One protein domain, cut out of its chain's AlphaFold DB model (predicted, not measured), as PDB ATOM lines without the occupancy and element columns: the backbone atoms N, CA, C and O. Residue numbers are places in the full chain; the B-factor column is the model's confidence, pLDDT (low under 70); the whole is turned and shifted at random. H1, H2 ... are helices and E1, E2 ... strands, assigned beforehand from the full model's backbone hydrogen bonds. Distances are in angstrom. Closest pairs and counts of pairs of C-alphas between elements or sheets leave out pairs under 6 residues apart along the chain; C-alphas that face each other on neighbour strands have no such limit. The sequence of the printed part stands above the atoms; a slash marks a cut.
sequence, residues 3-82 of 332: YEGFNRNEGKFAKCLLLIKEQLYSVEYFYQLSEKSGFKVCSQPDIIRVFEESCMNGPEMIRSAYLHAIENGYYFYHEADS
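What this domain is: This is residues 3 to 82 of the 332 residues of an uncharacterized protein of Bacteroidetes bacterium 46-16 (UniProt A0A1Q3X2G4). A strongly twisted sheet of four strands curls round H1 on one face, while H3 packs on the other face, on the long strands E2 and E4. H2 lies beyond H3, off the sheet, and residues 42 to 51 link E3 to it. The printed part has 80 residues, with three named helices and four named strands in the order E1, E2, H1, E3, H2, H3, E4. The sheet runs E3, E1, E2, E4, antiparallel throughout, and the class is mixed, helices and strands. The whole is compact, with a radius of gyration of the C-alphas of 12.8 A and spans of 37 by 28 by 20 A.

How they stand to each other: Start with E1, residues 3 to 7, and E2, residues 12 to 20: they form a hairpin, with N 5 and O 14 2.9 A apart, within hydrogen-bond range. Next comes H1, residues 27 to 36, which is on the sheet; its C-alpha of Ser 34 is 6.6 A from that of Lys 40 in E3, residues 39 to 41, the closest pair of these two. E3 is an edge strand, antiparallel to E1, with N 40 and O 6 2.9 A apart. E2, H1 and E3 make a split strand-helix-strand unit, two strands of one sheet with a helix between them along the chain and E1 between them in the sheet, and its crossover is right-handed. Look then at H2, residues 52 to 56, which is not on the sheet and touches H3, residues 60 to 72, through residues 62 to 66 of H3 alone; the closest C-alphas, of Cys 55 and Arg 63, are 5.1 A apart. H3 lies over E4, residues 74 to 80, at a height over the sheet of 7.7 A, and runs along the strands, at 8 degrees to E4 on the local plane. The closest C-alphas of H3 and E4 are those of Ala 69 and Tyr 75, 4.8 A apart. E4, the other edge strand, is antiparallel to E2, with N 17 and O 77 2.8 A apart. With H3 on one face and H1 on the other, the sheet and helices form three layers. In H1, H2 and H3 every O i to N i+4 pair is within hydrogen-bond range.

Where its parts are: Find C-alpha 3 at (79.123, 116.960, 117.375), where E1 begins. E2 covers 23.6 A and bends by 53 degrees at residue 15. H1 is 14.2 A long, H3 17.9 A and E4 19.7 A. E4 ends at C-alpha 80, (75.045, 128.327, 118.435).

The domain as a whole: The C-alphas farthest apart, of Gly 11 and Glu 53, are 37.7 A apart. The printed part has no cut and no long link. Its mean pLDDT is 94.5, and no printed residue is under 70.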
ATOM      1  N   TYR A   3      80.476 117.504 117.525       97.25
ATOM      2  CA  TYR A   3      79.123 116.960 117.375       97.25
ATOM      3  C   TYR A   3      78.081 118.070 117.287       97.25
ATOM      4  O   TYR A   3      78.356 119.219 117.631       97.25
ATOM      5  N   GLU A   4      76.875 117.731 116.849       96.50
ATOM      6  CA  GLU A   4      75.736 118.637 116.935       96.50
ATOM      7  C   GLU A   4      75.048 118.490 118.289       96.50
ATOM      8  O   GLU A   4      74.667 117.388 118.697       96.50
ATOM      9  N   GLY A   5      74.881 119.612 118.982       96.50
ATOM     10  CA  GLY A   5      74.147 119.694 120.235       96.50
ATOM     11  C   GLY A   5      72.857 120.494 120.090       96.50
ATOM     12  O   GLY A   5      72.728 121.331 119.198       96.50
ATOM     13  N   PHE A   6      71.913 120.276 121.003       96.19
ATOM     14  CA  PHE A   6      70.727 121.119 121.148       96.19
ATOM     15  C   PHE A   6      70.601 121.635 122.579       96.19
ATOM     16  O   PHE A   6      70.457 120.851 123.521       96.19
ATOM     17  N   ASN A   7      70.642 122.957 122.732       95.62
ATOM     18  CA  ASN A   7      70.425 123.639 123.997       95.62
ATOM     19  C   ASN A   7      68.922 123.791 124.231       95.62
ATOM     20  O   ASN A   7      68.239 124.535 123.523       95.62
ATOM     21  N   ARG A   8      68.399 123.087 125.239       85.75
ATOM     22  CA  ARG A   8      66.963 123.112 125.559       85.75
ATOM     23  C   ARG A   8      66.493 124.437 126.140       85.75
ATOM     24  O   ARG A   8      65.355 124.813 125.890       85.75
ATOM     25  N   ASN A   9      67.347 125.116 126.900       89.38
ATOM     26  CA  ASN A   9      66.989 126.370 127.560       89.38
ATOM     27  C   ASN A   9      66.868 127.500 126.537       89.38
ATOM     28  O   ASN A   9      65.986 128.344 126.642       89.38
ATOM     29  N   GLU A  10      67.735 127.486 125.528       91.25
ATOM     30  CA  GLU A  10      67.728 128.483 124.458       91.25
ATOM     31  C   GLU A  10      66.851 128.071 123.270       91.25
ATOM     32  O   GLU A  10      66.487 128.913 122.450       91.25
ATOM     33  N   GLY A  11      66.510 126.784 123.152       92.19
ATOM     34  CA  GLY A  11      65.785 126.237 122.008       92.19
ATOM     35  C   GLY A  11      66.597 126.319 120.714       92.19
ATOM     36  O   GLY A  11      66.034 126.655 119.672       92.19
ATOM     37  N   LYS A  12      67.912 126.071 120.787       92.62
ATOM     38  CA  LYS A  12      68.861 126.253 119.676       92.62
ATOM     39  C   LYS A  12      69.693 125.013 119.419       92.62
ATOM     40  O   LYS A  12      70.149 124.352 120.352       92.62
ATOM     41  N   PHE A  13      69.956 124.747 118.148       93.94
ATOM     42  CA  PHE A  13      71.038 123.853 117.762       93.94
ATOM     43  C   PHE A  13      72.387 124.571 117.864       93.94
ATOM     44  O   PHE A  13      72.463 125.796 117.804       93.94
ATOM     45  N   ALA A  14      73.452 123.798 118.031       94.94
ATOM     46  CA  ALA A  14      74.817 124.292 118.030       94.94
ATOM     47  C   ALA A  14      75.774 123.241 117.469       94.94
ATOM     48  O   ALA A  14      75.522 122.034 117.553       94.94
ATOM     49  N   LYS A  15      76.906 123.704 116.946       96.38
ATOM     50  CA  LYS A  15      78.090 122.861 116.779       96.38
ATOM     51  C   LYS A  15      78.871 122.886 118.081       96.38
ATOM     52  O   LYS A  15      79.239 123.953 118.566       96.38
ATOM     53  N   CYS A  16      79.127 121.717 118.641       97.25
ATOM     54  CA  CYS A  16      79.778 121.563 119.928       97.25
ATOM     55  C   CYS A  16      81.167 120.946 119.755       97.25
ATOM     56  O   CYS A  16      81.337 119.931 119.077       97.25
ATOM     57  N   LEU A  17      82.151 121.532 120.431       96.50
ATOM     58  CA  LEU A  17      83.490 120.994 120.613       96.50
ATOM     59  C   LEU A  17      83.669 120.622 122.083       96.50
ATOM     60  O   LEU A  17      83.589 121.470 122.970       96.50
ATOM     61  N   LEU A  18      83.978 119.355 122.337       96.81
ATOM     62  CA  LEU A  18      84.391 118.889 123.653       96.81
ATOM     63  C   LEU A  18      85.774 118.245 123.568       96.81
ATOM     64  O   LEU A  18      85.962 117.220 122.901       96.81
ATOM     65  N   LEU A  19      86.744 118.850 124.245       96.44
ATOM     66  CA  LEU A  19      88.063 118.275 124.480       96.44
ATOM     67  C   LEU A  19      88.039 117.579 125.836       96.44
ATOM     68  O   LEU A  19      87.642 118.182 126.828       96.44
ATOM     69  N   ILE A  20      88.451 116.315 125.877       96.31
ATOM     70  CA  ILE A  20      88.528 115.523 127.106       96.31
ATOM     71  C   ILE A  20      89.931 114.943 127.201       96.31
ATOM     72  O   ILE A  20      90.443 114.405 126.216       96.31
ATOM     73  N   LYS A  21      90.532 115.006 128.390       94.81
ATOM     74  CA  LYS A  21      91.773 114.290 128.683       94.81
ATOM     75  C   LYS A  21      91.556 112.791 128.472       94.81
ATOM     76  O   LYS A  21      90.690 112.201 129.107       94.81
ATOM     77  N   GLU A  22      92.358 112.169 127.614       91.94
ATOM     78  CA  GLU A  22      92.153 110.789 127.138       91.94
ATOM     79  C   GLU A  22      91.897 109.770 128.261       91.94
ATOM     80  O   GLU A  22      91.010 108.932 128.150       91.94
ATOM     81  N   GLN A  23      92.603 109.900 129.384       94.12
ATOM     82  CA  GLN A  23      92.479 109.029 130.562       94.12
ATOM     83  C   GLN A  23      91.094 109.079 131.232       94.12
ATOM     84  O   GLN A  23      90.717 108.146 131.933       94.12
ATOM     85  N   LEU A  24      90.352 110.173 131.045       95.31
ATOM     86  CA  LEU A  24      89.008 110.381 131.588       95.31
ATOM     87  C   LEU A  24      87.914 110.014 130.581       95.31
ATOM     88  O   LEU A  24      86.734 109.975 130.931       95.31
ATOM     89  N   TYR A  25      88.277 109.793 129.316       95.00
ATOM     90  CA  TYR A  25      87.298 109.611 128.260       95.00
ATOM     91  C   TYR A  25      86.502 108.315 128.447       95.00
ATOM     92  O   TYR A  25      87.029 107.205 128.468       95.00
ATOM     93  N   SER A  26      85.185 108.481 128.501       95.69
ATOM     94  CA  SER A  26      84.197 107.432 128.288       95.69
ATOM     95  C   SER A  26      82.964 108.041 127.623       95.69
ATOM     96  O   SER A  26      82.775 109.260 127.640       95.69
ATOM     97  N   VAL A  27      82.114 107.194 127.040       96.31
ATOM     98  CA  VAL A  27      80.836 107.606 126.434       96.31
ATOM     99  C   VAL A  27      79.935 108.264 127.486       96.31
ATOM    100  O   VAL A  27      79.407 109.348 127.255       96.31
ATOM    101  N   GLU A  28      79.837 107.653 128.668       97.56
ATOM    102  CA  GLU A  28      79.202 108.198 129.870       97.56
ATOM    103  C   GLU A  28      79.724 109.593 130.222       97.56
ATOM    104  O   GLU A  28      78.932 110.518 130.398       97.56
ATOM    105  N   TYR A  29      81.047 109.758 130.310       97.56
ATOM    106  CA  TYR A  29      81.647 111.031 130.708       97.56
ATOM    107  C   TYR A  29      81.408 112.122 129.658       97.56
ATOM    108  O   TYR A  29      81.022 113.236 130.005       97.56
ATOM    109  N   PHE A  30      81.531 111.789 128.368       97.94
ATOM    110  CA  PHE A  30      81.137 112.670 127.264       97.94
ATOM    111  C   PHE A  30      79.677 113.126 127.396       97.94
ATOM    112  O   PHE A  30      79.403 114.326 127.353       97.94
ATOM    113  N   TYR A  31      78.752 112.181 127.600       98.06
ATOM    114  CA  TYR A  31      77.329 112.479 127.736       98.06
ATOM    115  C   TYR A  31      77.051 113.410 128.921       98.06
ATOM    116  O   TYR A  31      76.347 114.408 128.784       98.06
ATOM    117  N   GLN A  32      77.636 113.106 130.082       97.44
ATOM    118  CA  GLN A  32      77.474 113.896 131.301       97.44
ATOM    119  C   GLN A  32      78.003 115.321 131.138       97.44
ATOM    120  O   GLN A  32      77.358 116.258 131.603       97.44
ATOM    121  N   LEU A  33      79.145 115.502 130.470       97.62
ATOM    122  CA  LEU A  33      79.689 116.829 130.191       97.62
ATOM    123  C   LEU A  33      78.802 117.618 129.218       97.62
ATOM    124  O   LEU A  33      78.554 118.793 129.466       97.62
ATOM    125  N   SER A  34      78.275 116.980 128.165       97.25
ATOM    126  CA  SER A  34      77.305 117.606 127.252       97.25
ATOM    127  C   SER A  34      76.066 118.099 128.006       97.25
ATOM    128  O   SER A  34      75.701 119.271 127.907       97.25
ATOM    129  N   GLU A  35      75.460 117.228 128.817       96.12
ATOM    130  CA  GLU A  35      74.276 117.551 129.619       96.12
ATOM    131  C   GLU A  35      74.556 118.653 130.642       96.12
ATOM    132  O   GLU A  35      73.752 119.571 130.794       96.12
ATOM    133  N   LYS A  36      75.711 118.593 131.318       95.88
ATOM    134  CA  LYS A  36      76.149 119.611 132.279       95.88
ATOM    135  C   LYS A  36      76.313 120.980 131.618       95.88
ATOM    136  O   LYS A  36      76.000 121.988 132.244       95.88
ATOM    137  N   SER A  37      76.760 121.011 130.367       95.19
ATOM    138  CA  SER A  37      76.838 122.230 129.561       95.19
ATOM    139  C   SER A  37      75.488 122.669 128.976       95.19
ATOM    140  O   SER A  37      75.436 123.672 128.274       95.19
ATOM    141  N   GLY A  38      74.393 121.945 129.242       96.06
ATOM    142  CA  GLY A  38      73.045 122.284 128.779       96.06
ATOM    143  C   GLY A  38      72.676 121.739 127.396       96.06
ATOM    144  O   GLY A  38      71.615 122.090 126.875       96.06
ATOM    145  N   PHE A  39      73.501 120.869 126.803       97.12
ATOM    146  CA  PHE A  39      73.312 120.364 125.443       97.12
ATOM    147  C   PHE A  39      72.894 118.893 125.419       97.12
ATOM    148  O   PHE A  39      73.557 118.024 125.988       97.12
ATOM    149  N   LYS A  40      71.825 118.607 124.673       96.62
ATOM    150  CA  LYS A  40      71.469 117.254 124.228       96.62
ATOM    151  C   LYS A  40      72.358 116.859 123.059       96.62
ATOM    152  O   LYS A  40      72.592 117.683 122.182       96.62
ATOM    153  N   VAL A  41      72.805 115.607 123.012       97.19
ATOM    154  CA  VAL A  41      73.599 115.079 121.890       97.19
ATOM    155  C   VAL A  41      72.659 114.760 120.728       97.19
ATOM    156  O   VAL A  41      71.716 113.997 120.905       97.19
ATOM    157  N   CYS A  42      72.882 115.344 119.553       95.12
ATOM    158  CA  CYS A  42      71.975 115.224 118.402       95.12
ATOM    159  C   CYS A  42      72.593 114.517 117.195       95.12
ATOM    160  O   CYS A  42      71.885 114.253 116.230       95.12
ATOM    161  N   SER A  43      73.887 114.210 117.245       95.75
ATOM    162  CA  SER A  43      74.596 113.490 116.193       95.75
ATOM    163  C   SER A  43      75.591 112.504 116.794       95.75
ATOM    164  O   SER A  43      75.997 112.619 117.956       95.75
ATOM    165  N   GLN A  44      76.053 111.563 115.974       95.81
ATOM    166  CA  GLN A  44      77.283 110.848 116.279       95.81
ATOM    167  C   GLN A  44      78.446 111.858 116.352       95.81
ATOM    168  O   GLN A  44      78.572 112.688 115.449       95.81
ATOM    169  N   PRO A  45      79.276 111.826 117.409       96.12
ATOM    170  CA  PRO A  45      80.439 112.689 117.496       96.12
ATOM    171  C   PRO A  45      81.576 112.183 116.609       96.12
ATOM    172  O   PRO A  45      81.906 110.994 116.616       96.12
ATOM    173  N   ASP A  46      82.254 113.117 115.955       96.06
ATOM    174  CA  ASP A  46      83.562 112.896 115.355       96.06
ATOM    175  C   ASP A  46      84.623 112.936 116.457       96.06
ATOM    176  O   ASP A  46      84.880 113.961 117.110       96.06
ATOM    177  N   ILE A  47      85.228 111.778 116.708       93.56
ATOM    178  CA  ILE A  47      86.239 111.602 117.747       93.56
ATOM    179  C   ILE A  47      87.613 111.705 117.097       93.56
ATOM    180  O   ILE A  47      88.049 110.811 116.377       93.56
ATOM    181  N   ILE A  48      88.303 112.801 117.392       91.88
ATOM    182  CA  ILE A  48      89.646 113.085 116.890       91.88
ATOM    183  C   ILE A  48      90.589 113.124 118.087       91.88
ATOM    184  O   ILE A  48      90.349 113.870 119.043       91.88
ATOM    185  N   ARG A  49      91.654 112.320 118.035       91.50
ATOM    186  CA  ARG A  49      92.756 112.413 118.993       91.50
ATOM    187  C   ARG A  49      93.649 113.576 118.583       91.50
ATOM    188  O   ARG A  49      94.066 113.658 117.432       91.50
ATOM    189  N   VAL A  50      93.920 114.467 119.527       90.25
ATOM    190  CA  VAL A  50      94.810 115.613 119.333       90.25
ATOM    191  C   VAL A  50      96.110 115.377 120.093       90.25
ATOM    192  O   VAL A  50      96.094 114.799 121.182       90.25
ATOM    193  N   PHE A  51      97.226 115.799 119.506       90.44
ATOM    194  CA  PHE A  51      98.555 115.655 120.090       90.44
ATOM    195  C   PHE A  51      99.039 117.000 120.625       90.44
ATOM    196  O   PHE A  51      98.785 118.039 120.015       90.44
ATOM    197  N   GLU A  52      99.747 116.962 121.753       91.50
ATOM    198  CA  GLU A  52     100.246 118.150 122.455       91.50
ATOM    199  C   GLU A  52     101.012 119.089 121.522       91.50
ATOM    200  O   GLU A  52     100.679 120.265 121.429       91.50
ATOM    201  N   GLU A  53     101.968 118.555 120.761       92.94
ATOM    202  CA  GLU A  53     102.783 119.325 119.820       92.94
ATOM    203  C   GLU A  53     101.926 120.114 118.816       92.94
ATOM    204  O   GLU A  53     102.151 121.304 118.599       92.94
ATOM    205  N   SER A  54     100.891 119.485 118.247       89.94
ATOM    206  CA  SER A  54      99.984 120.142 117.299       89.94
ATOM    207  C   SER A  54      99.138 121.233 117.961       89.94
ATOM    208  O   SER A  54      98.864 122.257 117.341       89.94
ATOM    209  N   CYS A  55      98.725 121.034 119.214       91.50
ATOM    210  CA  CYS A  55      97.952 122.024 119.962       91.50
ATOM    211  C   CYS A  55      98.810 123.210 120.415       91.50
ATOM    212  O   CYS A  55      98.360 124.351 120.340       91.50
ATOM    213  N   MET A  56     100.045 122.955 120.852       93.00
ATOM    214  CA  MET A  56     100.967 123.981 121.346       93.00
ATOM    215  C   MET A  56     101.506 124.878 120.228       93.00
ATOM    216  O   MET A  56     101.709 126.069 120.460       93.00
ATOM    217  N   ASN A  57     101.665 124.327 119.021       93.38
ATOM    218  CA  ASN A  57     102.040 125.066 117.811       93.38
ATOM    219  C   ASN A  57     100.830 125.632 117.039       93.38
ATOM    220  O   ASN A  57     101.002 126.265 115.997       93.38
ATOM    221  N   GLY A  58      99.609 125.375 117.512       90.25
ATOM    222  CA  GLY A  58      98.373 125.822 116.878       90.25
ATOM    223  C   GLY A  58      97.994 127.273 117.211       90.25
ATOM    224  O   GLY A  58      98.671 127.946 117.992       90.25
ATOM    225  N   PRO A  59      96.871 127.768 116.650       93.38
ATOM    226  CA  PRO A  59      96.311 129.068 117.010       93.38
ATOM    227  C   PRO A  59      96.052 129.182 118.518       93.38
ATOM    228  O   PRO A  59      95.699 128.195 119.166       93.38
ATOM    229  N   GLU A  60      96.143 130.399 119.061       92.88
ATOM    230  CA  GLU A  60      96.008 130.664 120.503       92.88
ATOM    231  C   GLU A  60      94.749 130.038 121.114       92.88
ATOM    232  O   GLU A  60      94.825 129.408 122.164       92.88
ATOM    233  N   MET A  61      93.613 130.130 120.422       89.69
ATOM    234  CA  MET A  61      92.351 129.527 120.858       89.69
ATOM    235  C   MET A  61      92.464 128.009 121.083       89.69
ATOM    236  O   MET A  61      91.980 127.500 122.092       89.69
ATOM    237  N   ILE A  62      93.123 127.284 120.173       90.62
ATOM    238  CA  ILE A  62      93.308 125.828 120.279       90.62
ATOM    239  C   ILE A  62      94.266 125.494 121.420       90.62
ATOM    240  O   ILE A  62      93.990 124.587 122.206       90.62
ATOM    241  N   ARG A  63      95.359 126.252 121.548       94.25
ATOM    242  CA  ARG A  63      96.330 126.085 122.632       94.25
ATOM    243  C   ARG A  63      95.688 126.310 124.003       94.25
ATOM    244  O   ARG A  63      95.848 125.481 124.893       94.25
ATOM    245  N   SER A  64      94.923 127.387 124.166       94.31
ATOM    246  CA  SER A  64      94.235 127.717 125.421       94.31
ATOM    247  C   SER A  64      93.179 126.673 125.787       94.31
ATOM    248  O   SER A  64      93.122 126.235 126.935       94.31
ATOM    249  N   ALA A  65      92.393 126.211 124.810       93.94
ATOM    250  CA  ALA A  65      91.432 125.127 125.003       93.94
ATOM    251  C   ALA A  65      92.114 123.819 125.446       93.94
ATOM    252  O   ALA A  65      91.632 123.132 126.349       93.94
ATOM    253  N   TYR A  66      93.256 123.487 124.834       94.94
ATOM    254  CA  TYR A  66      94.050 122.315 125.190       94.94
ATOM    255  C   TYR A  66      94.604 122.406 126.618       94.94
ATOM    256  O   TYR A  66      94.372 121.499 127.415       94.94
ATOM    257  N   LEU A  67      95.274 123.509 126.970       95.38
ATOM    258  CA  LEU A  67      95.837 123.714 128.310       95.38
ATOM    259  C   LEU A  67      94.749 123.668 129.391       95.38
ATOM    260  O   LEU A  67      94.911 122.972 130.394       95.38
ATOM    261  N   HIS A  68      93.601 124.307 129.142       95.62
ATOM    262  CA  HIS A  68      92.454 124.231 130.043       95.62
ATOM    263  C   HIS A  68      91.980 122.786 130.238       95.62
ATOM    264  O   HIS A  68      91.691 122.380 131.364       95.62
ATOM    265  N   ALA A  69      91.899 121.993 129.164       95.75
ATOM    266  CA  ALA A  69      91.496 120.592 129.251       95.75
ATOM    267  C   ALA A  69      92.519 119.716 129.993       95.75
ATOM    268  O   ALA A  69      92.122 118.766 130.667       95.75
ATOM    269  N   ILE A  70      93.816 120.023 129.905       94.81
ATOM    270  CA  ILE A  70      94.859 119.317 130.663       94.81
ATOM    271  C   ILE A  70      94.737 119.588 132.163       94.81
ATOM    272  O   ILE A  70      94.814 118.642 132.952       94.81
ATOM    273  N   GLU A  71      94.511 120.846 132.543       95.50
ATOM    274  CA  GLU A  71      94.381 121.275 133.938       95.50
ATOM    275  C   GLU A  71      93.056 120.815 134.568       95.50
ATOM    276  O   GLU A  71      93.044 120.243 135.655       95.50
ATOM    277  N   ASN A  72      91.940 121.000 133.858       95.44
ATOM    278  CA  ASN A  72      90.586 120.807 134.391       95.44
ATOM    279  C   ASN A  72      89.937 119.478 133.964       95.44
ATOM    280  O   ASN A  72      88.787 119.194 134.303       95.44
ATOM    281  N   GLY A  73      90.643 118.664 133.177       95.94
ATOM    282  CA  GLY A  73      90.170 117.386 132.636       95.94
ATOM    283  C   GLY A  73      89.340 117.497 131.351       95.94
ATOM    284  O   GLY A  73      89.293 116.534 130.578       95.94
ATOM    285  N   TYR A  74      88.719 118.652 131.085       97.44
ATOM    286  CA  TYR A  74      87.980 118.916 129.850       97.44
ATOM    287  C   TYR A  74      87.917 120.410 129.497       97.44
ATOM    288  O   TYR A  74      88.179 121.289 130.321       97.44
ATOM    289  N   TYR A  75      87.538 120.687 128.253       97.06
ATOM    290  CA  TYR A  75      87.160 122.009 127.766       97.06
ATOM    291  C   TYR A  75      85.948 121.871 126.842       97.06
ATOM    292  O   TYR A  75      85.909 120.965 126.005       97.06
ATOM    293  N   PHE A  76      84.965 122.756 127.001       97.00
ATOM    294  CA  PHE A  76      83.749 122.781 126.195       97.00
ATOM    295  C   PHE A  76      83.608 124.127 125.494       97.00
ATOM    296  O   PHE A  76      83.731 125.177 126.119       97.00
ATOM    297  N   TYR A  77      83.308 124.074 124.204       96.19
ATOM    298  CA  TYR A  77      82.988 125.223 123.377       96.19
ATOM    299  C   TYR A  77      81.794 124.881 122.493       96.19
ATOM    300  O   TYR A  77      81.628 123.732 122.079       96.19
ATOM    301  N   HIS A  78      80.975 125.878 122.178       96.12
ATOM    302  CA  HIS A  78      79.911 125.722 121.204       96.12
ATOM    303  C   HIS A  78      79.750 126.982 120.358       96.12
ATOM    304  O   HIS A  78      79.988 128.098 120.814       96.12
ATOM    305  N   GLU A  79      79.284 126.777 119.135       95.50
ATOM    306  CA  GLU A  79      78.832 127.818 118.226       95.50
ATOM    307  C   GLU A  79      77.340 127.585 117.981       95.50
ATOM    308  O   GLU A  79      76.955 126.586 117.367       95.50
ATOM    309  N   ALA A  80      76.494 128.442 118.559       92.94
ATOM    310  CA  ALA A  80      75.045 128.327 118.435       92.94
ATOM    311  C   ALA A  80      74.568 128.796 117.058       92.94
ATOM    312  O   ALA A  80      75.070 129.786 116.523       92.94
ATOM    313  N   ASP A  81      73.552 128.120 116.527       90.56
ATOM    314  CA  ASP A  81      72.860 128.571 115.327       90.56
ATOM    315  C   ASP A  81      72.177 129.929 115.605       90.56
ATOM    316  O   ASP A  81      71.827 130.276 116.741       90.56
ATOM    317  N   SER A  82      71.999 130.732 114.554       86.88
ATOM    318  CA  SER A  82      71.501 132.108 114.680       86.88
ATOM    319  C   SER A  82      70.066 132.187 115.214       86.88
ATOM    320  O   SER A  82      69.735 133.119 115.948       86.88
TER     321      SER A  82